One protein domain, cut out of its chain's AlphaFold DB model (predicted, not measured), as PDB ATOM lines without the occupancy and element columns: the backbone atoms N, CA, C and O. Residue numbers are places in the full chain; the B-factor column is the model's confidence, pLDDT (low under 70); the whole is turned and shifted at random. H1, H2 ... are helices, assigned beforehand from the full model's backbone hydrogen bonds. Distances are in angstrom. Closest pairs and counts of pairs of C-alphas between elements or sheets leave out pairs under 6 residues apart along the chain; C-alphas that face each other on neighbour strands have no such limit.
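Overview. This is residues 192 to 345 of the 575 residues of an uncharacterized protein of Anaerolineaceae bacterium (UniProt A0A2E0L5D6). Three long helices, H1, H2 and H3, stand side by side as a triangular bundle and run the same way, with long links leading back between them. Beyond H3 a smaller part sticks out along the longest axis: H5 and H6 cross each other there, and short H4 joins them to the bundle. The printed part has 154 residues with six named helices, H1 to H6 in order, and no named strand; the class is all helix. It is compact, with a radius of gyration of the C-alphas of 16.0 A and spans of 51 by 34 by 28 A.

Along the chain. Find C-alpha 196 at (236.545, 210.183, 150.813); from there H1 runs 28.2 A to residue 215. H2 holds residues 235 to 251, 23.7 A, and H3 residues 268 to 287, 27.7 A. H4 is residues 301 to 304, H5 residues 307 to 319, and H6 residues 331 to 344, ending at C-alpha 344 at (205.940, 205.633, 154.825).

Arrangement. Start at the hub, H3. It touches H1 at a shallow tilt of 19 degrees, the closest C-alphas being Val 200 and Trp 272, 6.0 A. It touches H2 at 18 degrees, also shallow, at Ala 247 and Leu 282, 6.7 A. H1 and H2 touch at Arg 204 and Leu 239, 6.6 A. With residues 273 to 281 alone H3 touches H4, at His 277 and Arg 304, 4.9 A. H5 touches H6 at a steep tilt of 48 degrees, at Val 313 and Ala 339, 6.0 A. H3 and H6 are apart. Every O i to N i+4 pair is within hydrogen-bond range in H1, H2, H3 and H6; H5 has 7 of 9, and H4 is too short for such a pair.

Size, cuts and confidence. The C-alphas farthest apart, Pro 222 and Asn 345, are 50.9 A apart. The printed part has no cut. The link H4 to H5 is tight; the other four are long. Mean pLDDT of the printed part is 91.7, with residue 298 under 70.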
ATOM      1  N   SER A 192     231.649 214.868 145.944       77.88
ATOM      2  CA  SER A 192     232.647 215.905 146.178       77.88
ATOM      3  C   SER A 192     233.164 215.937 147.618       77.88
ATOM      4  O   SER A 192     233.938 216.836 147.948       77.88
ATOM      5  N   ASP A 193     232.763 214.978 148.467       79.25
ATOM      6  CA  ASP A 193     233.199 214.918 149.864       79.25
ATOM      7  C   ASP A 193     234.739 214.803 149.937       79.25
ATOM      8  O   ASP A 193     235.312 213.769 149.563       79.25
ATOM      9  N   PRO A 194     235.443 215.845 150.431       79.38
ATOM     10  CA  PRO A 194     236.899 215.839 150.517       79.38
ATOM     11  C   PRO A 194     237.431 214.793 151.508       79.38
ATOM     12  O   PRO A 194     238.629 214.519 151.503       79.38
ATOM     13  N   GLY A 195     236.569 214.205 152.346       85.06
ATOM     14  CA  GLY A 195     236.912 213.144 153.286       85.06
ATOM     15  C   GLY A 195     237.037 211.753 152.660       85.06
ATOM     16  O   GLY A 195     237.637 210.875 153.279       85.06
ATOM     17  N   VAL A 196     236.536 211.522 151.439       86.38
ATOM     18  CA  VAL A 196     236.545 210.183 150.813       86.38
ATOM     19  C   VAL A 196     237.948 209.557 150.741       86.38
ATOM     20  O   VAL A 196     238.081 208.399 151.137       86.38
ATOM     21  N   PRO A 197     239.021 210.265 150.328       87.75
ATOM     22  CA  PRO A 197     240.364 209.684 150.310       87.75
ATOM     23  C   PRO A 197     240.839 209.199 151.688       87.75
ATOM     24  O   PRO A 197     241.448 208.136 151.794       87.75
ATOM     25  N   GLU A 198     240.538 209.947 152.753       89.06
ATOM     26  CA  GLU A 198     240.903 209.565 154.120       89.06
ATOM     27  C   GLU A 198     240.115 208.334 154.581       89.06
ATOM     28  O   GLU A 198     240.696 207.413 155.157       89.06
ATOM     29  N   ARG A 199     238.822 208.255 154.248       91.12
ATOM     30  CA  ARG A 199     237.984 207.085 154.549       91.12
ATOM     31  C   ARG A 199     238.419 205.829 153.786       91.12
ATOM     32  O   ARG A 199     238.417 204.736 154.348       91.12
ATOM     33  N   VAL A 200     238.867 205.963 152.536       92.31
ATOM     34  CA  VAL A 200     239.438 204.844 151.759       92.31
ATOM     35  C   VAL A 200     240.731 204.332 152.402       92.31
ATOM     36  O   VAL A 200     240.929 203.123 152.518       92.31
ATOM     37  N   LEU A 201     241.603 205.226 152.879       92.50
ATOM     38  CA  LEU A 201     242.796 204.826 153.633       92.50
ATOM     39  C   LEU A 201     242.449 204.191 154.983       92.50
ATOM     40  O   LEU A 201     243.129 203.260 155.415       92.50
ATOM     41  N   ALA A 202     241.403 204.677 155.648       93.25
ATOM     42  CA  ALA A 202     240.930 204.086 156.889       93.25
ATOM     43  C   ALA A 202     240.443 202.647 156.662       93.25
ATOM     44  O   ALA A 202     240.880 201.711 157.335       93.25
ATOM     45  N   LEU A 203     239.638 202.453 155.616       95.25
ATOM     46  CA  LEU A 203     239.171 201.149 155.163       95.25
ATOM     47  C   LEU A 203     240.333 200.204 154.822       95.25
ATOM     48  O   LEU A 203     240.337 199.043 155.228       95.25
ATOM     49  N   ARG A 204     241.365 200.717 154.143       96.19
ATOM     50  CA  ARG A 204     242.611 199.985 153.896       96.19
ATOM     51  C   ARG A 204     243.284 199.536 155.189       96.19
ATOM     52  O   ARG A 204     243.741 198.396 155.280       96.19
ATOM     53  N   GLY A 205     243.394 200.436 156.163       95.94
ATOM     54  CA  GLY A 205     243.973 200.142 157.469       95.94
ATOM     55  C   GLY A 205     243.200 199.053 158.212       95.94
ATOM     56  O   GLY A 205     243.813 198.177 158.816       95.94
ATOM     57  N   ASP A 206     241.872 199.073 158.127       97.00
ATOM     58  CA  ASP A 206     241.012 198.049 158.716       97.00
ATOM     59  C   ASP A 206     241.166 196.689 158.033       97.00
ATOM     60  O   ASP A 206     241.397 195.697 158.724       97.00
ATOM     61  N   LEU A 207     241.178 196.634 156.698       97.56
ATOM     62  CA  LEU A 207     241.452 195.391 155.970       97.56
ATOM     63  C   LEU A 207     242.811 194.785 156.366       97.56
ATOM     64  O   LEU A 207     242.928 193.578 156.574       97.56
ATOM     65  N   GLU A 208     243.837 195.625 156.535       97.19
ATOM     66  CA  GLU A 208     245.157 195.183 156.993       97.19
ATOM     67  C   GLU A 208     245.142 194.600 158.407       97.19
ATOM     68  O   GLU A 208     245.789 193.580 158.651       97.19
ATOM     69  N   ARG A 209     244.402 195.222 159.330       96.44
ATOM     70  CA  ARG A 209     244.249 194.719 160.703       96.44
ATOM     71  C   ARG A 209     243.471 193.409 160.727       96.44
ATOM     72  O   ARG A 209     243.835 192.514 161.483       96.44
ATOM     73  N   LEU A 210     242.435 193.283 159.895       97.31
ATOM     74  CA  LEU A 210     241.675 192.042 159.762       97.31
ATOM     75  C   LEU A 210     242.573 190.915 159.249       97.31
ATOM     76  O   LEU A 210     242.603 189.838 159.838       97.31
ATOM     77  N   ALA A 211     243.361 191.178 158.205       97.69
ATOM     78  CA  ALA A 211     244.313 190.211 157.671       97.69
ATOM     79  C   ALA A 211     245.374 189.802 158.709       97.69
ATOM     80  O   ALA A 211     245.686 188.619 158.823       97.69
ATOM     81  N   ASP A 212     245.912 190.753 159.479       97.06
ATOM     82  CA  ASP A 212     246.884 190.464 160.542       97.06
ATOM     83  C   ASP A 212     246.292 189.605 161.669       97.06
ATOM     84  O   ASP A 212     246.977 188.715 162.174       97.06
ATOM     85  N   GLU A 213     245.039 189.846 162.053       97.00
ATOM     86  CA  GLU A 213     244.351 189.068 163.088       97.00
ATOM     87  C   GLU A 213     244.017 187.646 162.601       97.00
ATOM     88  O   GLU A 213     244.187 186.684 163.345       97.00
ATOM     89  N   LEU A 214     243.591 187.493 161.339       96.88
ATOM     90  CA  LEU A 214     243.174 186.201 160.778       96.88
ATOM     91  C   LEU A 214     244.347 185.320 160.326       96.88
ATOM     92  O   LEU A 214     244.307 184.103 160.500       96.88
ATOM     93  N   LEU A 215     245.386 185.910 159.729       97.06
ATOM     94  CA  LEU A 215     246.490 185.173 159.094       97.06
ATOM     95  C   LEU A 215     247.825 185.318 159.838       97.06
ATOM     96  O   LEU A 215     248.783 184.606 159.530       97.06
ATOM     97  N   GLY A 216     247.903 186.227 160.810       96.06
ATOM     98  CA  GLY A 216     249.126 186.594 161.512       96.06
ATOM     99  C   GLY A 216     249.811 187.831 160.925       96.06
ATOM    100  O   GLY A 216     249.658 188.183 159.753       96.06
ATOM    101  N   LEU A 217     250.623 188.488 161.759       94.88
ATOM    102  CA  LEU A 217     251.282 189.758 161.438       94.88
ATOM    103  C   LEU A 217     252.043 189.710 160.106       94.88
ATOM    104  O   LEU A 217     252.946 188.893 159.925       94.88
ATOM    105  N   ASN A 218     251.715 190.642 159.205       90.56
ATOM    106  CA  ASN A 218     252.293 190.783 157.864       90.56
ATOM    107  C   ASN A 218     252.200 189.522 156.982       90.56
ATOM    108  O   ASN A 218     252.942 189.401 156.005       90.56
ATOM    109  N   THR A 219     251.297 188.593 157.295       96.38
ATOM    110  CA  THR A 219     251.021 187.427 156.451       96.38
ATOM    111  C   THR A 219     249.850 187.750 155.535       96.38
ATOM    112  O   THR A 219     248.799 188.185 156.000       96.38
ATOM    113  N   ARG A 220     250.032 187.589 154.221       96.94
ATOM    114  CA  ARG A 220     249.006 187.898 153.217       96.94
ATOM    115  C   ARG A 220     248.817 186.733 152.249       96.94
ATOM    116  O   ARG A 220     249.790 186.020 151.983       96.94
ATOM    117  N   PRO A 221     247.603 186.537 151.712       96.50
ATOM    118  CA  PRO A 221     247.391 185.533 150.685       96.50
ATOM    119  C   PRO A 221     248.143 185.889 149.387       96.50
ATOM    120  O   PRO A 221     248.477 187.055 149.153       96.50
ATOM    121  N   PRO A 222     248.414 184.905 148.514       95.25
ATOM    122  CA  PRO A 222     248.989 185.165 147.197       95.25
ATOM    123  C   PRO A 222     248.127 186.134 146.374       95.25
ATOM    124  O   PRO A 222     246.912 185.987 146.330       95.25
ATOM    125  N   GLY A 223     248.762 187.087 145.687       93.12
ATOM    126  CA  GLY A 223     248.074 188.077 144.841       93.12
ATOM    127  C   GLY A 223     247.656 189.364 145.557       93.12
ATOM    128  O   GLY A 223     247.252 190.308 144.891       93.12
ATOM    129  N   TYR A 224     247.823 189.429 146.877       96.56
ATOM    130  CA  TYR A 224     247.485 190.598 147.680       96.56
ATOM    131  C   TYR A 224     248.480 191.754 147.448       96.56
ATOM    132  O   TYR A 224     249.684 191.606 147.676       96.56
ATOM    133  N   VAL A 225     247.983 192.898 146.981       95.56
ATOM    134  CA  VAL A 225     248.762 194.031 146.455       95.56
ATOM    135  C   VAL A 225     249.291 194.925 147.571       95.56
ATOM    136  O   VAL A 225     250.441 195.365 147.523       95.56
ATOM    137  N   ARG A 226     248.465 195.192 148.590       93.62
ATOM    138  CA  ARG A 226     248.776 196.100 149.705       93.62
ATOM    139  C   ARG A 226     249.095 197.537 149.275       93.62
ATOM    140  O   ARG A 226     250.023 198.157 149.798       93.62
ATOM    141  N   ASN A 227     248.322 198.088 148.342       93.88
ATOM    142  CA  ASN A 227     248.456 199.495 147.970       93.88
ATOM    143  C   ASN A 227     248.049 200.415 149.141       93.88
ATOM    144  O   ASN A 227     246.959 200.287 149.694       93.88
ATOM    145  N   VAL A 228     248.944 201.329 149.522       92.00
ATOM    146  CA  VAL A 228     248.765 202.301 150.616       92.00
ATOM    147  C   VAL A 228     249.022 203.745 150.170       92.00
ATOM    148  O   VAL A 228     249.077 204.637 151.013       92.00
ATOM    149  N   ASP A 229     249.225 203.988 148.871       90.88
ATOM    150  CA  ASP A 229     249.440 205.339 148.350       90.88
ATOM    151  C   ASP A 229     248.089 206.054 148.168       90.88
ATOM    152  O   ASP A 229     247.319 205.664 147.284       90.88
ATOM    153  N   PRO A 230     247.793 207.113 148.951       84.75
ATOM    154  CA  PRO A 230     246.538 207.859 148.843       84.75
ATOM    155  C   PRO A 230     246.327 208.531 147.486       84.75
ATOM    156  O   PRO A 230     245.198 208.866 147.145       84.75
ATOM    157  N   ASN A 231     247.398 208.749 146.719       86.38
ATOM    158  CA  ASN A 231     247.324 209.383 145.407       86.38
ATOM    159  C   ASN A 231     247.276 208.362 144.266       86.38
ATOM    160  O   ASN A 231     247.261 208.757 143.098       86.38
ATOM    161  N   SER A 232     247.288 207.059 144.572       90.31
ATOM    162  CA  SER A 232     247.239 206.040 143.534       90.31
ATOM    163  C   SER A 232     245.848 206.000 142.890       90.31
ATOM    164  O   SER A 232     244.855 205.789 143.592       90.31
ATOM    165  N   PRO A 233     245.751 206.106 141.551       88.00
ATOM    166  CA  PRO A 233     244.474 205.993 140.852       88.00
ATOM    167  C   PRO A 233     243.864 204.587 140.957       88.00
ATOM    168  O   PRO A 233     242.688 204.414 140.654       88.00
ATOM    169  N   THR A 234     244.642 203.581 141.374       92.62
ATOM    170  CA  THR A 234     244.181 202.197 141.536       92.62
ATOM    171  C   THR A 234     243.841 201.839 142.978       92.62
ATOM    172  O   THR A 234     243.408 200.720 143.207       92.62
ATOM    173  N   LEU A 235     243.983 202.753 143.952       92.69
ATOM    174  CA  LEU A 235     243.842 202.433 145.382       92.69
ATOM    175  C   LEU A 235     242.537 201.693 145.721       92.69
ATOM    176  O   LEU A 235     242.580 200.674 146.404       92.69
ATOM    177  N   ILE A 236     241.393 202.173 145.226       94.06
ATOM    178  CA  ILE A 236     240.080 201.546 145.463       94.06
ATOM    179  C   ILE A 236     239.987 200.173 144.783       94.06
ATOM    180  O   ILE A 236     239.502 199.219 145.386       94.06
ATOM    181  N   GLY A 237     240.476 200.054 143.546       95.06
ATOM    182  CA  GLY A 237     240.483 198.783 142.818       95.06
ATOM    183  C   GLY A 237     241.392 197.739 143.471       95.06
ATOM    184  O   GLY A 237     240.990 196.593 143.640       95.06
ATOM    185  N   ASP A 238     242.585 198.141 143.908       96.38
ATOM    186  CA  ASP A 238     243.524 197.276 144.627       96.38
ATOM    187  C   ASP A 238     242.957 196.859 145.992       96.38
ATOM    188  O   ASP A 238     243.128 195.720 146.415       96.38
ATOM    189  N   LEU A 239     242.249 197.764 146.677       96.69
ATOM    190  CA  LEU A 239     241.553 197.476 147.931       96.69
ATOM    191  C   LEU A 239     240.431 196.447 147.744       96.69
ATOM    192  O   LEU A 239     240.334 195.523 148.546       96.69
ATOM    193  N   PHE A 240     239.629 196.579 146.686       97.38
ATOM    194  CA  PHE A 240     238.617 195.590 146.311       97.38
ATOM    195  C   PHE A 240     239.237 194.214 146.049       97.38
ATOM    196  O   PHE A 240     238.807 193.218 146.624       97.38
ATOM    197  N   LEU A 241     240.290 194.157 145.227       97.06
ATOM    198  CA  LEU A 241     240.979 192.902 144.918       97.06
ATOM    199  C   LEU A 241     241.573 192.249 146.169       97.06
ATOM    200  O   LEU A 241     241.501 191.029 146.321       97.06
ATOM    201  N   ASP A 242     242.137 193.046 147.072       98.12
ATOM    202  CA  ASP A 242     242.689 192.567 148.337       98.12
ATOM    203  C   ASP A 242     241.594 192.064 149.288       98.12
ATOM    204  O   ASP A 242     241.791 191.036 149.938       98.12
ATOM    205  N   LEU A 243     240.437 192.735 149.339       97.94
ATOM    206  CA  LEU A 243     239.274 192.299 150.114       97.94
ATOM    207  C   LEU A 243     238.761 190.941 149.616       97.94
ATOM    208  O   LEU A 243     238.628 190.010 150.407       97.94
ATOM    209  N   GLU A 244     238.568 190.794 148.303       96.81
ATOM    210  CA  GLU A 244     238.164 189.532 147.669       96.81
ATOM    211  C   GLU A 244     239.203 188.420 147.877       96.81
ATOM    212  O   GLU A 244     238.871 187.264 148.150       96.81
ATOM    213  N   THR A 245     240.489 188.764 147.785       96.81
ATOM    214  CA  THR A 245     241.598 187.830 148.008       96.81
ATOM    215  C   THR A 245     241.643 187.351 149.459       96.81
ATOM    216  O   THR A 245     241.868 186.162 149.704       96.81
ATOM    217  N   LEU A 246     241.403 188.243 150.424       97.38
ATOM    218  CA  LEU A 246     241.304 187.871 151.832       97.38
ATOM    219  C   LEU A 246     240.061 187.015 152.091       97.38
ATOM    220  O   LEU A 246     240.184 185.974 152.731       97.38
ATOM    221  N   ALA A 247     238.900 187.400 151.552       97.06
ATOM    222  CA  ALA A 247     237.660 186.637 151.676       97.06
ATOM    223  C   ALA A 247     237.826 185.199 151.157       97.06
ATOM    224  O   ALA A 247     237.504 184.247 151.865       97.06
ATOM    225  N   ASN A 248     238.441 185.024 149.984       96.12
ATOM    226  CA  ASN A 248     238.758 183.703 149.428       96.12
ATOM    227  C   ASN A 248     239.676 182.864 150.323       96.12
ATOM    228  O   ASN A 248     239.564 181.640 150.341       96.12
ATOM    229  N   ALA A 249     240.605 183.509 151.031       95.56
ATOM    230  CA  ALA A 249     241.544 182.823 151.906       95.56
ATOM    231  C   ALA A 249     240.908 182.374 153.231       95.56
ATOM    232  O   ALA A 249     241.405 181.418 153.825       95.56
ATOM    233  N   VAL A 250     239.850 183.052 153.697       96.31
ATOM    234  CA  VAL A 250     239.277 182.837 155.039       96.31
ATOM    235  C   VAL A 250     237.885 182.191 155.052       96.31
ATOM    236  O   VAL A 250     237.574 181.509 156.021       96.31
ATOM    237  N   LEU A 251     237.069 182.358 154.002       93.25
ATOM    238  CA  LEU A 251     235.697 181.820 153.912       93.25
ATOM    239  C   LEU A 251     235.532 180.680 152.887       93.25
ATOM    240  O   LEU A 251     234.454 180.101 152.810       93.25
ATOM    241  N   ASP A 252     236.589 180.340 152.144       90.62
ATOM    242  CA  ASP A 252     236.648 179.508 150.925       90.62
ATOM    243  C   ASP A 252     236.434 180.274 149.593       90.62
ATOM    244  O   ASP A 252     235.710 181.273 149.544       90.62
ATOM    245  N   PRO A 253     237.017 179.807 148.459       85.38
ATOM    246  CA  PRO A 253     237.081 180.555 147.190       85.38
ATOM    247  C   PRO A 253     235.760 180.890 146.474       85.38
ATOM    248  O   PRO A 253     235.803 181.514 145.420       85.38
ATOM    249  N   ASN A 254     234.603 180.464 146.982       86.75
ATOM    250  CA  ASN A 254     233.285 180.767 146.400       86.75
ATOM    251  C   ASN A 254     232.211 181.006 147.468       86.75
ATOM    252  O   ASN A 254     231.019 180.980 147.166       86.75
ATOM    253  N   THR A 255     232.624 181.200 148.715       93.12
ATOM    254  CA  THR A 255     231.702 181.498 149.802       93.12
ATOM    255  C   THR A 255     231.788 182.984 150.070       93.12
ATOM    256  O   THR A 255     232.874 183.531 150.281       93.12
ATOM    257  N   ARG A 256     230.640 183.647 150.050       95.44
ATOM    258  CA  ARG A 256     230.510 185.022 150.511       95.44
ATOM    259  C   ARG A 256     229.409 185.086 151.561       95.44
ATOM    260  O   ARG A 256     228.510 184.245 151.518       95.44
ATOM    261  N   PRO A 257     229.509 186.022 152.514       94.38
ATOM    262  CA  PRO A 257     228.403 186.326 153.406       94.38
ATOM    263  C   PRO A 257     227.155 186.706 152.602       94.38
ATOM    264  O   PRO A 257     227.265 187.200 151.476       94.38
ATOM    265  N   ASP A 258     225.981 186.506 153.194       90.00
ATOM    266  CA  ASP A 258     224.745 187.042 152.629       90.00
ATOM    267  C   ASP A 258     224.872 188.568 152.475       90.00
ATOM    268  O   ASP A 258     225.512 189.234 153.290       90.00
ATOM    269  N   ASN A 259     224.285 189.103 151.404       89.25
ATOM    270  CA  ASN A 259     224.299 190.526 151.038       89.25
ATOM    271  C   ASN A 259     225.682 191.107 150.680       89.25
ATOM    272  O   ASN A 259     225.823 192.317 150.539       89.25
ATOM    273  N   TRP A 260     226.687 190.254 150.442       94.31
ATOM    274  CA  TRP A 260     227.956 190.678 149.846       94.31
ATOM    275  C   TRP A 260     227.744 191.341 148.482       94.31
ATOM    276  O   TRP A 260     227.194 190.722 147.565       94.31
ATOM    277  N   ILE A 261     228.228 192.571 148.323       93.31
ATOM    278  CA  ILE A 261     228.031 193.367 147.107       93.31
ATOM    279  C   ILE A 261     228.960 192.866 146.000       93.31
ATOM    280  O   ILE A 261     228.515 192.598 144.882       93.31
ATOM    281  N   GLY A 262     230.257 192.717 146.293       90.00
ATOM    282  CA  GLY A 262     231.222 192.091 145.379       90.00
ATOM    283  C   GLY A 262     231.451 192.837 144.058       90.00
ATOM    284  O   GLY A 262     231.985 192.269 143.103       90.00
ATOM    285  N   VAL A 263     231.052 194.107 143.987       88.56
ATOM    286  CA  VAL A 263     231.259 195.003 142.845       88.56
ATOM    287  C   VAL A 263     231.613 196.404 143.336       88.56
ATOM    288  O   VAL A 263     231.242 196.804 144.436       88.56
ATOM    289  N   ILE A 264     232.329 197.169 142.510       90.81
ATOM    290  CA  ILE A 264     232.691 198.558 142.813       90.81
ATOM    291  C   ILE A 264     232.149 199.518 141.757       90.81
ATOM    292  O   ILE A 264     232.176 199.233 140.559       90.81
ATOM    293  N   SER A 265     231.689 200.679 142.218       90.06
ATOM    294  CA  SER A 265     231.289 201.796 141.364       90.06
ATOM    295  C   SER A 265     232.507 202.606 140.901       90.06
ATOM    296  O   SER A 265     233.541 202.646 141.567       90.06
ATOM    297  N   ASN A 266     232.372 203.321 139.781       87.19
ATOM    298  CA  ASN A 266     233.352 204.333 139.369       87.19
ATOM    299  C   ASN A 266     233.294 205.592 140.249       87.19
ATOM    300  O   ASN A 266     234.205 206.418 140.206       87.19
ATOM    301  N   ASN A 267     232.224 205.752 141.030       89.62
ATOM    302  CA  ASN A 267     232.078 206.826 141.996       89.62
ATOM    303  C   ASN A 267     232.841 206.471 143.290       89.62
ATOM    304  O   ASN A 267     232.465 205.502 143.957       89.62
ATOM    305  N   PRO A 268     233.875 207.242 143.685       89.06
ATOM    306  CA  PRO A 268     234.710 206.912 144.841       89.06
ATOM    307  C   PRO A 268     233.948 206.804 146.165       89.06
ATOM    308  O   PRO A 268     234.298 205.968 146.996       89.06
ATOM    309  N   TYR A 269     232.905 207.617 146.360       90.06
ATOM    310  CA  TYR A 269     232.092 207.594 147.576       90.06
ATOM    311  C   TYR A 269     231.268 206.301 147.673       90.06
ATOM    312  O   TYR A 269     231.303 205.617 148.697       90.06
ATOM    313  N   ILE A 270     230.592 205.924 146.583       92.50
ATOM    314  CA  ILE A 270     229.788 204.691 146.510       92.50
ATOM    315  C   ILE A 270     230.688 203.458 146.631       92.50
ATOM    316  O   ILE A 270     230.376 202.523 147.369       92.50
ATOM    317  N   ALA A 271     231.838 203.467 145.949       92.81
ATOM    318  CA  ALA A 271     232.810 202.385 146.030       92.81
ATOM    319  C   ALA A 271     233.340 202.205 147.456       92.81
ATOM    320  O   ALA A 271     233.382 201.086 147.957       92.81
ATOM    321  N   TRP A 272     233.695 203.300 148.134       92.75
ATOM    322  CA  TRP A 272     234.118 203.248 149.530       92.75
ATOM    323  C   TRP A 272     233.030 202.662 150.443       92.75
ATOM    324  O   TRP A 272     233.330 201.748 151.209       92.75
ATOM    325  N   ARG A 273     231.778 203.131 150.341       92.19
ATOM    326  CA  ARG A 273     230.646 202.600 151.126       92.19
ATOM    327  C   ARG A 273     230.442 201.104 150.920       92.19
ATOM    328  O   ARG A 273     230.312 200.371 151.894       92.19
ATOM    329  N   SER A 274     230.446 200.664 149.663       94.19
ATOM    330  CA  SER A 274     230.234 199.258 149.298       94.19
ATOM    331  C   SER A 274     231.346 198.374 149.862       94.19
ATOM    332  O   SER A 274     231.084 197.399 150.557       94.19
ATOM    333  N   LEU A 275     232.605 198.779 149.668       95.44
ATOM    334  CA  LEU A 275     233.752 198.059 150.220       95.44
ATOM    335  C   LEU A 275     233.774 198.081 151.748       95.44
ATOM    336  O   LEU A 275     234.278 197.143 152.369       95.44
ATOM    337  N   ARG A 276     233.256 199.147 152.370       95.19
ATOM    338  CA  ARG A 276     233.140 199.202 153.821       95.19
ATOM    339  C   ARG A 276     232.126 198.197 154.341       95.19
ATOM    340  O   ARG A 276     232.446 197.487 155.290       95.19
ATOM    341  N   HIS A 277     230.955 198.134 153.719       95.00
ATOM    342  CA  HIS A 277     229.927 197.155 154.044       95.00
ATOM    343  C   HIS A 277     230.463 195.721 153.904       95.00
ATOM    344  O   HIS A 277     230.435 194.960 154.870       95.00
ATOM    345  N   ASP A 278     231.074 195.395 152.762       96.69
ATOM    346  CA  ASP A 278     231.653 194.069 152.515       96.69
ATOM    347  C   ASP A 278     232.759 193.726 153.535       96.69
ATOM    348  O   ASP A 278     232.803 192.620 154.072       96.69
ATOM    349  N   LEU A 279     233.631 194.676 153.900       96.50
ATOM    350  CA  LEU A 279     234.640 194.436 154.941       96.50
ATOM    351  C   LEU A 279     234.015 194.111 156.308       96.50
ATOM    352  O   LEU A 279     234.539 193.270 157.042       96.50
ATOM    353  N   GLU A 280     232.922 194.779 156.663       94.56
ATOM    354  CA  GLU A 280     232.204 194.540 157.916       94.56
ATOM    355  C   GLU A 280     231.541 193.155 157.918       94.56
ATOM    356  O   GLU A 280     231.689 192.423 158.898       94.56
ATOM    357  N   LEU A 281     230.933 192.741 156.799       94.62
ATOM    358  CA  LEU A 281     230.401 191.385 156.613       94.62
ATOM    359  C   LEU A 281     231.494 190.311 156.694       94.62
ATOM    360  O   LEU A 281     231.292 189.251 157.300       94.62
ATOM    361  N   LEU A 282     232.668 190.577 156.109       96.50
ATOM    362  CA  LEU A 282     233.817 189.677 156.199       96.50
ATOM    363  C   LEU A 282     234.289 189.531 157.647       96.50
ATOM    364  O   LEU A 282     234.558 188.416 158.093       96.50
ATOM    365  N   ALA A 283     234.387 190.640 158.381       95.25
ATOM    366  CA  ALA A 283     234.778 190.627 159.785       95.25
ATOM    367  C   ALA A 283     233.767 189.847 160.641       95.25
ATOM    368  O   ALA A 283     234.180 188.980 161.412       95.25
ATOM    369  N   ASP A 284     232.465 190.090 160.452       93.56
ATOM    370  CA  ASP A 284     231.396 189.379 161.165       93.56
ATOM    371  C   ASP A 284     231.420 187.871 160.868       93.56
ATOM    372  O   ASP A 284     231.294 187.055 161.783       93.56
ATOM    373  N   SER A 285     231.680 187.483 159.617       95.25
ATOM    374  CA  SER A 285     231.748 186.071 159.217       95.25
ATOM    375  C   SER A 285     233.020 185.364 159.694       95.25
ATOM    376  O   SER A 285     232.978 184.182 160.033       95.25
ATOM    377  N   ALA A 286     234.159 186.064 159.727       95.75
ATOM    378  CA  ALA A 286     235.453 185.469 160.063       95.75
ATOM    379  C   ALA A 286     235.767 185.480 161.569       95.75
ATOM    380  O   ALA A 286     236.465 184.588 162.050       95.75
ATOM    381  N   GLN A 287     235.295 186.484 162.316       94.88
ATOM    382  CA  GLN A 287     235.598 186.653 163.747       94.88
ATOM    383  C   GLN A 287     234.372 186.542 164.657       94.88
ATOM    384  O   GLN A 287     234.537 186.331 165.858       94.88
ATOM    385  N   GLY A 288     233.168 186.642 164.097       92.00
ATOM    386  CA  GLY A 288     231.908 186.730 164.825       92.00
ATOM    387  C   GLY A 288     231.338 188.149 164.820       92.00
ATOM    388  O   GLY A 288     232.062 189.137 164.665       92.00
ATOM    389  N   VAL A 289     230.021 188.232 165.005       87.69
ATOM    390  CA  VAL A 289     229.264 189.489 164.976       87.69
ATOM    391  C   VAL A 289     229.823 190.481 165.999       87.69
ATOM    392  O   VAL A 289     230.053 190.122 167.154       87.69
ATOM    393  N   ASP A 290     230.068 191.716 165.558       83.31
ATOM    394  CA  ASP A 290     230.584 192.843 166.360       83.31
ATOM    395  C   ASP A 290     232.004 192.663 166.931       83.31
ATOM    396  O   ASP A 290     232.502 193.509 167.682       83.31
ATOM    397  N   ILE A 291     232.710 191.598 166.548       90.50
ATOM    398  CA  ILE A 291     234.100 191.371 166.949       90.50
ATOM    399  C   ILE A 291     235.015 192.029 165.920       90.50
ATOM    400  O   ILE A 291     234.957 191.728 164.728       90.50
ATOM    401  N   ARG A 292     235.853 192.971 166.372       92.50
ATOM    402  CA  ARG A 292     236.772 193.723 165.508       92.50
ATOM    403  C   ARG A 292     238.210 193.701 166.030       92.50
ATOM    404  O   ARG A 292     238.410 193.790 167.248       92.50
ATOM    405  N   PRO A 293     239.212 193.681 165.130       94.81
ATOM    406  CA  PRO A 293     240.613 193.844 165.494       94.81
ATOM    407  C   PRO A 293     240.881 195.110 166.315       94.81
ATOM    408  O   PRO A 293     240.187 196.127 166.221       94.81
ATOM    409  N   ARG A 294     241.956 195.094 167.106       91.56
ATOM    410  CA  ARG A 294     242.366 196.289 167.854       91.56
ATOM    411  C   ARG A 294     242.731 197.431 166.910       91.56
ATOM    412  O   ARG A 294     243.462 197.250 165.942       91.56
ATOM    413  N   GLY A 295     242.273 198.629 167.261       89.19
ATOM    414  CA  GLY A 295     242.513 199.831 166.471       89.19
ATOM    415  C   GLY A 295     241.579 199.991 165.278       89.19
ATOM    416  O   GLY A 295     241.774 200.968 164.569       89.19
ATOM    417  N   TRP A 296     240.593 199.095 165.088       93.44
ATOM    418  CA  TRP A 296     239.556 199.217 164.057       93.44
ATOM    419  C   TRP A 296     238.987 200.631 164.019       93.44
ATOM    420  O   TRP A 296     238.584 201.166 165.060       93.44
ATOM    421  N   GLN A 297     238.977 201.246 162.844       87.31
ATOM    422  CA  GLN A 297     238.443 202.586 162.686       87.31
ATOM    423  C   GLN A 297     236.922 202.482 162.689       87.31
ATOM    424  O   GLN A 297     236.274 202.165 161.699       87.31
ATOM    425  N   ARG A 298     236.364 202.683 163.887       68.38
ATOM    426  CA  ARG A 298     234.925 202.712 164.140       68.38
ATOM    427  C   ARG A 298     234.343 203.976 163.515       68.38
ATOM    428  O   ARG A 298     234.281 205.020 164.160       68.38
ATOM    429  N   GLU A 299     233.968 203.876 162.249       75.44
ATOM    430  CA  GLU A 299     233.062 204.837 161.629       75.44
ATOM    431  C   GLU A 299     231.649 204.728 162.234       75.44
ATOM    432  O   GLU A 299     231.396 203.921 163.134       75.44
ATOM    433  N   SER A 300     230.728 205.575 161.765       83.19
ATOM    434  CA  SER A 300     229.313 205.489 162.144       83.19
ATOM    435  C   SER A 300     228.778 204.081 161.881       83.19
ATOM    436  O   SER A 300     229.026 203.531 160.814       83.19
ATOM    437  N   GLN A 301     228.016 203.500 162.811       86.94
ATOM    438  CA  GLN A 301     227.508 202.128 162.676       86.94
ATOM    439  C   GLN A 301     226.643 201.924 161.420       86.94
ATOM    440  O   GLN A 301     226.581 200.812 160.905       86.94
ATOM    441  N   ILE A 302     226.060 202.997 160.871       90.62
ATOM    442  CA  ILE A 302     225.275 202.955 159.631       90.62
ATOM    443  C   ILE A 302     226.067 202.443 158.423       90.62
ATOM    444  O   ILE A 302     225.484 201.807 157.554       90.62
ATOM    445  N   VAL A 303     227.394 202.629 158.388       88.38
ATOM    446  CA  VAL A 303     228.226 202.161 157.261       88.38
ATOM    447  C   VAL A 303     228.359 200.637 157.209       88.38
ATOM    448  O   VAL A 303     228.867 200.100 156.229       88.38
ATOM    449  N   ARG A 304     227.931 199.938 158.270       89.06
ATOM    450  CA  ARG A 304     227.837 198.474 158.311       89.06
ATOM    451  C   ARG A 304     226.581 197.960 157.626       89.06
ATOM    452  O   ARG A 304     226.553 196.805 157.223       89.06
ATOM    453  N   CYS A 305     225.549 198.788 157.518       92.69
ATOM    454  CA  CYS A 305     224.294 198.398 156.896       92.69
ATOM    455  C   CYS A 305     224.389 198.489 155.375       92.69
ATOM    456  O   CYS A 305     225.303 199.121 154.844       92.69
ATOM    457  N   GLU A 306     223.443 197.859 154.683       92.81
ATOM    458  CA  GLU A 306     223.390 197.889 153.223       92.81
ATOM    459  C   GLU A 306     223.378 199.334 152.701       92.81
ATOM    460  O   GLU A 306     222.706 200.183 153.299       92.81
ATOM    461  N   PRO A 307     224.102 199.639 151.607       92.56
ATOM    462  CA  PRO A 307     224.190 200.991 151.055       92.56
ATOM    463  C   PRO A 307     222.824 201.642 150.823       92.56
ATOM    464  O   PRO A 307     222.648 202.819 151.119       92.56
ATOM    465  N   GLU A 308     221.843 200.860 150.391       93.62
ATOM    466  CA  GLU A 308     220.486 201.330 150.157       93.62
ATOM    467  C   GLU A 308     219.794 201.839 151.433       93.62
ATOM    468  O   GLU A 308     219.126 202.875 151.419       93.62
ATOM    469  N   LEU A 309     220.011 201.176 152.574       95.69
ATOM    470  CA  LEU A 309     219.534 201.675 153.862       95.69
ATOM    471  C   LEU A 309     220.243 202.975 154.247       95.69
ATOM    472  O   LEU A 309     219.613 203.876 154.801       95.69
ATOM    473  N   GLN A 310     221.542 203.089 153.954       94.25
ATOM    474  CA  GLN A 310     222.290 204.327 154.194       94.25
ATOM    475  C   GLN A 310     221.688 205.483 153.383       94.25
ATOM    476  O   GLN A 310     221.545 206.589 153.904       94.25
ATOM    477  N   ASP A 311     221.281 205.222 152.140       94.50
ATOM    478  CA  ASP A 311     220.591 206.205 151.307       94.50
ATOM    479  C   ASP A 311     219.216 206.556 151.853       94.50
ATOM    480  O   ASP A 311     218.905 207.740 151.967       94.50
ATOM    481  N   LEU A 312     218.424 205.569 152.284       96.19
ATOM    482  CA  LEU A 312     217.141 205.854 152.915       96.19
ATOM    483  C   LEU A 312     217.314 206.753 154.142       96.19
ATOM    484  O   LEU A 312     216.580 207.727 154.269       96.19
ATOM    485  N   VAL A 313     218.299 206.475 155.003       95.12
ATOM    486  CA  VAL A 313     218.615 207.306 156.177       95.12
ATOM    487  C   VAL A 313     218.980 208.734 155.773       95.12
ATOM    488  O   VAL A 313     218.482 209.675 156.390       95.12
ATOM    489  N   ASN A 314     219.792 208.916 154.727       91.81
ATOM    490  CA  ASN A 314     220.133 210.249 154.224       91.81
ATOM    491  C   ASN A 314     218.897 211.012 153.729       91.81
ATOM    492  O   ASN A 314     218.791 212.215 153.953       91.81
ATOM    493  N   ILE A 315     217.958 210.320 153.080       93.00
ATOM    494  CA  ILE A 315     216.714 210.920 152.594       93.00
ATOM    495  C   ILE A 315     215.790 211.275 153.763       93.00
ATOM    496  O   ILE A 315     215.308 212.403 153.845       93.00
ATOM    497  N   VAL A 316     215.530 210.334 154.679       94.00
ATOM    498  CA  VAL A 316     214.577 210.559 155.776       94.00
ATOM    499  C   VAL A 316     215.101 211.521 156.840       94.00
ATOM    500  O   VAL A 316     214.309 212.034 157.625       94.00
ATOM    501  N   ALA A 317     216.398 211.842 156.835       91.19
ATOM    502  CA  ALA A 317     216.949 212.943 157.620       91.19
ATOM    503  C   ALA A 317     216.293 214.298 157.283       91.19
ATOM    504  O   ALA A 317     216.279 215.187 158.129       91.19
ATOM    505  N   ALA A 318     215.697 214.448 156.091       88.25
ATOM    506  CA  ALA A 318     214.879 215.612 155.742       88.25
ATOM    507  C   ALA A 318     213.600 215.743 156.594       88.25
ATOM    508  O   ALA A 318     213.004 216.814 156.624       88.25
ATOM    509  N   PHE A 319     213.191 214.679 157.291       87.31
ATOM    510  CA  PHE A 319     212.030 214.637 158.184       87.31
ATOM    511  C   PHE A 319     212.425 214.675 159.670       87.31
ATOM    512  O   PHE A 319     211.760 214.055 160.498       87.31
ATOM    513  N   ASP A 320     213.553 215.314 160.001       87.38
ATOM    514  CA  ASP A 320     214.128 215.371 161.356       87.38
ATOM    515  C   ASP A 320     214.382 213.990 161.994       87.38
ATOM    516  O   ASP A 320     214.453 213.838 163.216       87.38
ATOM    517  N   PHE A 321     214.544 212.953 161.168       90.12
ATOM    518  CA  PHE A 321     214.862 211.615 161.643       90.12
ATOM    519  C   PHE A 321     216.273 211.563 162.240       90.12
ATOM    520  O   PHE A 321     217.257 211.901 161.577       90.12
ATOM    521  N   THR A 322     216.381 211.063 163.472       89.38
ATOM    522  CA  THR A 322     217.662 210.778 164.127       89.38
ATOM    523  C   THR A 322     217.774 209.298 164.486       89.38
ATOM    524  O   THR A 322     216.783 208.596 164.672       89.38
ATOM    525  N   LEU A 323     219.011 208.810 164.595       88.38
ATOM    526  CA  LEU A 323     219.317 207.432 164.998       88.38
ATOM    527  C   LEU A 323     219.435 207.291 166.529       88.38
ATOM    528  O   LEU A 323     220.074 206.360 167.026       88.38
ATOM    529  N   ASP A 324     218.858 208.229 167.283       85.56
ATOM    530  CA  ASP A 324     218.949 208.252 168.739       85.56
ATOM    531  C   ASP A 324     218.156 207.093 169.355       85.56
ATOM    532  O   ASP A 324     217.014 206.820 168.995       85.56
ATOM    533  N   GLY A 325     218.765 206.400 170.319       79.25
ATOM    534  CA  GLY A 325     218.128 205.282 171.023       79.25
ATOM    535  C   GLY A 325     218.210 203.928 170.311       79.25
ATOM    536  O   GLY A 325     217.762 202.935 170.885       79.25
ATOM    537  N   ILE A 326     218.824 203.852 169.125       87.06
ATOM    538  CA  ILE A 326     219.117 202.576 168.463       87.06
ATOM    539  C   ILE A 326     220.287 201.888 169.175       87.06
ATOM    540  O   ILE A 326     221.323 202.498 169.449       87.06
ATOM    541  N   THR A 327     220.107 200.610 169.503       85.38
ATOM    542  CA  THR A 327     221.101 199.802 170.229       85.38
ATOM    543  C   THR A 327     221.997 199.006 169.273       85.38
ATOM    544  O   THR A 327     221.658 198.827 168.107       85.38
ATOM    545  N   GLU A 328     223.157 198.535 169.754       79.38
ATOM    546  CA  GLU A 328     224.124 197.792 168.919       79.38
ATOM    547  C   GLU A 328     223.579 196.424 168.465       79.38
ATOM    548  O   GLU A 328     223.865 195.970 167.358       79.38
ATOM    549  N   GLU A 329     222.750 195.778 169.291       81.50
ATOM    550  CA  GLU A 329     222.153 194.482 168.969       81.50
ATOM    551  C   GLU A 329     221.166 194.619 167.803       81.50
ATOM    552  O   GLU A 329     220.163 195.315 167.910       81.50
ATOM    553  N   ASN A 330     221.420 193.948 166.675       84.62
ATOM    554  CA  ASN A 330     220.594 194.069 165.468       84.62
ATOM    555  C   ASN A 330     220.416 195.533 164.997       84.62
ATOM    556  O   ASN A 330     219.330 195.944 164.578       84.62
ATOM    557  N   TYR A 331     221.492 196.324 165.069       89.75
ATOM    558  CA  TYR A 331     221.494 197.736 164.686       89.75
ATOM    559  C   TYR A 331     220.854 197.975 163.308       89.75
ATOM    560  O   TYR A 331     219.893 198.731 163.192       89.75
ATOM    561  N   CYS A 332     221.310 197.273 162.264       91.50
ATOM    562  CA  CYS A 332     220.792 197.477 160.908       91.50
ATOM    563  C   CYS A 332     219.315 197.097 160.762       91.50
ATOM    564  O   CYS A 332     218.589 197.787 160.051       91.50
ATOM    565  N   GLY A 333     218.836 196.070 161.470       90.81
ATOM    566  CA  GLY A 333     217.413 195.731 161.489       90.81
ATOM    567  C   GLY A 333     216.563 196.824 162.144       90.81
ATOM    568  O   GLY A 333     215.517 197.193 161.608       90.81
ATOM    569  N   GLN A 334     217.033 197.402 163.254       91.81
ATOM    570  CA  GLN A 334     216.355 198.519 163.922       91.81
ATOM    571  C   GLN A 334     216.330 199.778 163.047       91.81
ATOM    572  O   GLN A 334     215.274 200.392 162.894       91.81
ATOM    573  N   VAL A 335     217.461 200.134 162.425       94.62
ATOM    574  CA  VAL A 335     217.529 201.278 161.503       94.62
ATOM    575  C   VAL A 335     216.620 201.055 160.297       94.62
ATOM    576  O   VAL A 335     215.888 201.964 159.918       94.62
ATOM    577  N   THR A 336     216.600 199.842 159.735       94.06
ATOM    578  CA  THR A 336     215.718 199.482 158.614       94.06
ATOM    579  C   THR A 336     214.256 199.690 158.977       94.06
ATOM    580  O   THR A 336     213.527 200.336 158.225       94.06
ATOM    581  N   ALA A 337     213.822 199.185 160.134       89.88
ATOM    582  CA  ALA A 337     212.448 199.344 160.591       89.88
ATOM    583  C   ALA A 337     212.089 200.822 160.819       89.88
ATOM    584  O   ALA A 337     211.051 201.281 160.341       89.88
ATOM    585  N   ALA A 338     212.958 201.575 161.500       91.94
ATOM    586  CA  ALA A 338     212.723 202.978 161.829       91.94
ATOM    587  C   ALA A 338     212.707 203.879 160.583       91.94
ATOM    588  O   ALA A 338     211.762 204.646 160.390       91.94
ATOM    589  N   ALA A 339     213.700 203.749 159.699       94.56
ATOM    590  CA  ALA A 339     213.799 204.552 158.485       94.56
ATOM    591  C   ALA A 339     212.638 204.266 157.520       94.56
ATOM    592  O   ALA A 339     212.028 205.200 157.004       94.56
ATOM    593  N   ASN A 340     212.258 202.995 157.327       93.75
ATOM    594  CA  ASN A 340     211.096 202.651 156.500       93.75
ATOM    595  C   ASN A 340     209.773 203.128 157.114       93.75
ATOM    596  O   ASN A 340     208.876 203.544 156.381       93.75
ATOM    597  N   HIS A 341     209.644 203.097 158.444       89.81
ATOM    598  CA  HIS A 341     208.464 203.630 159.121       89.81
ATOM    599  C   HIS A 341     208.311 205.133 158.872       89.81
ATOM    600  O   HIS A 341     207.236 205.565 158.467       89.81
ATOM    601  N   ILE A 342     209.378 205.914 159.065       90.31
ATOM    602  CA  ILE A 342     209.366 207.357 158.795       90.31
ATOM    603  C   ILE A 342     209.152 207.637 157.310       90.31
ATOM    604  O   ILE A 342     208.405 208.541 156.960       90.31
ATOM    605  N   ALA A 343     209.748 206.844 156.421       91.50
ATOM    606  CA  ALA A 343     209.540 207.012 154.993       91.50
ATOM    607  C   ALA A 343     208.054 206.905 154.619       91.50
ATOM    608  O   ALA A 343     207.557 207.701 153.824       91.50
ATOM    609  N   GLU A 344     207.344 205.915 155.157       87.12
ATOM    610  CA  GLU A 344     205.940 205.633 154.825       87.12
ATOM    611  C   GLU A 344     204.949 206.513 155.578       87.12
ATOM    612  O   GLU A 344     203.921 206.915 155.022       87.12
ATOM    613  N   ASN A 345     205.306 206.856 156.810       84.00
ATOM    614  CA  ASN A 345     204.542 207.692 157.716       84.00
ATOM    615  C   ASN A 345     205.384 208.932 158.068       84.00
ATOM    616  O   ASN A 345     205.780 209.082 159.227       84.00
TER     617      ASN A 345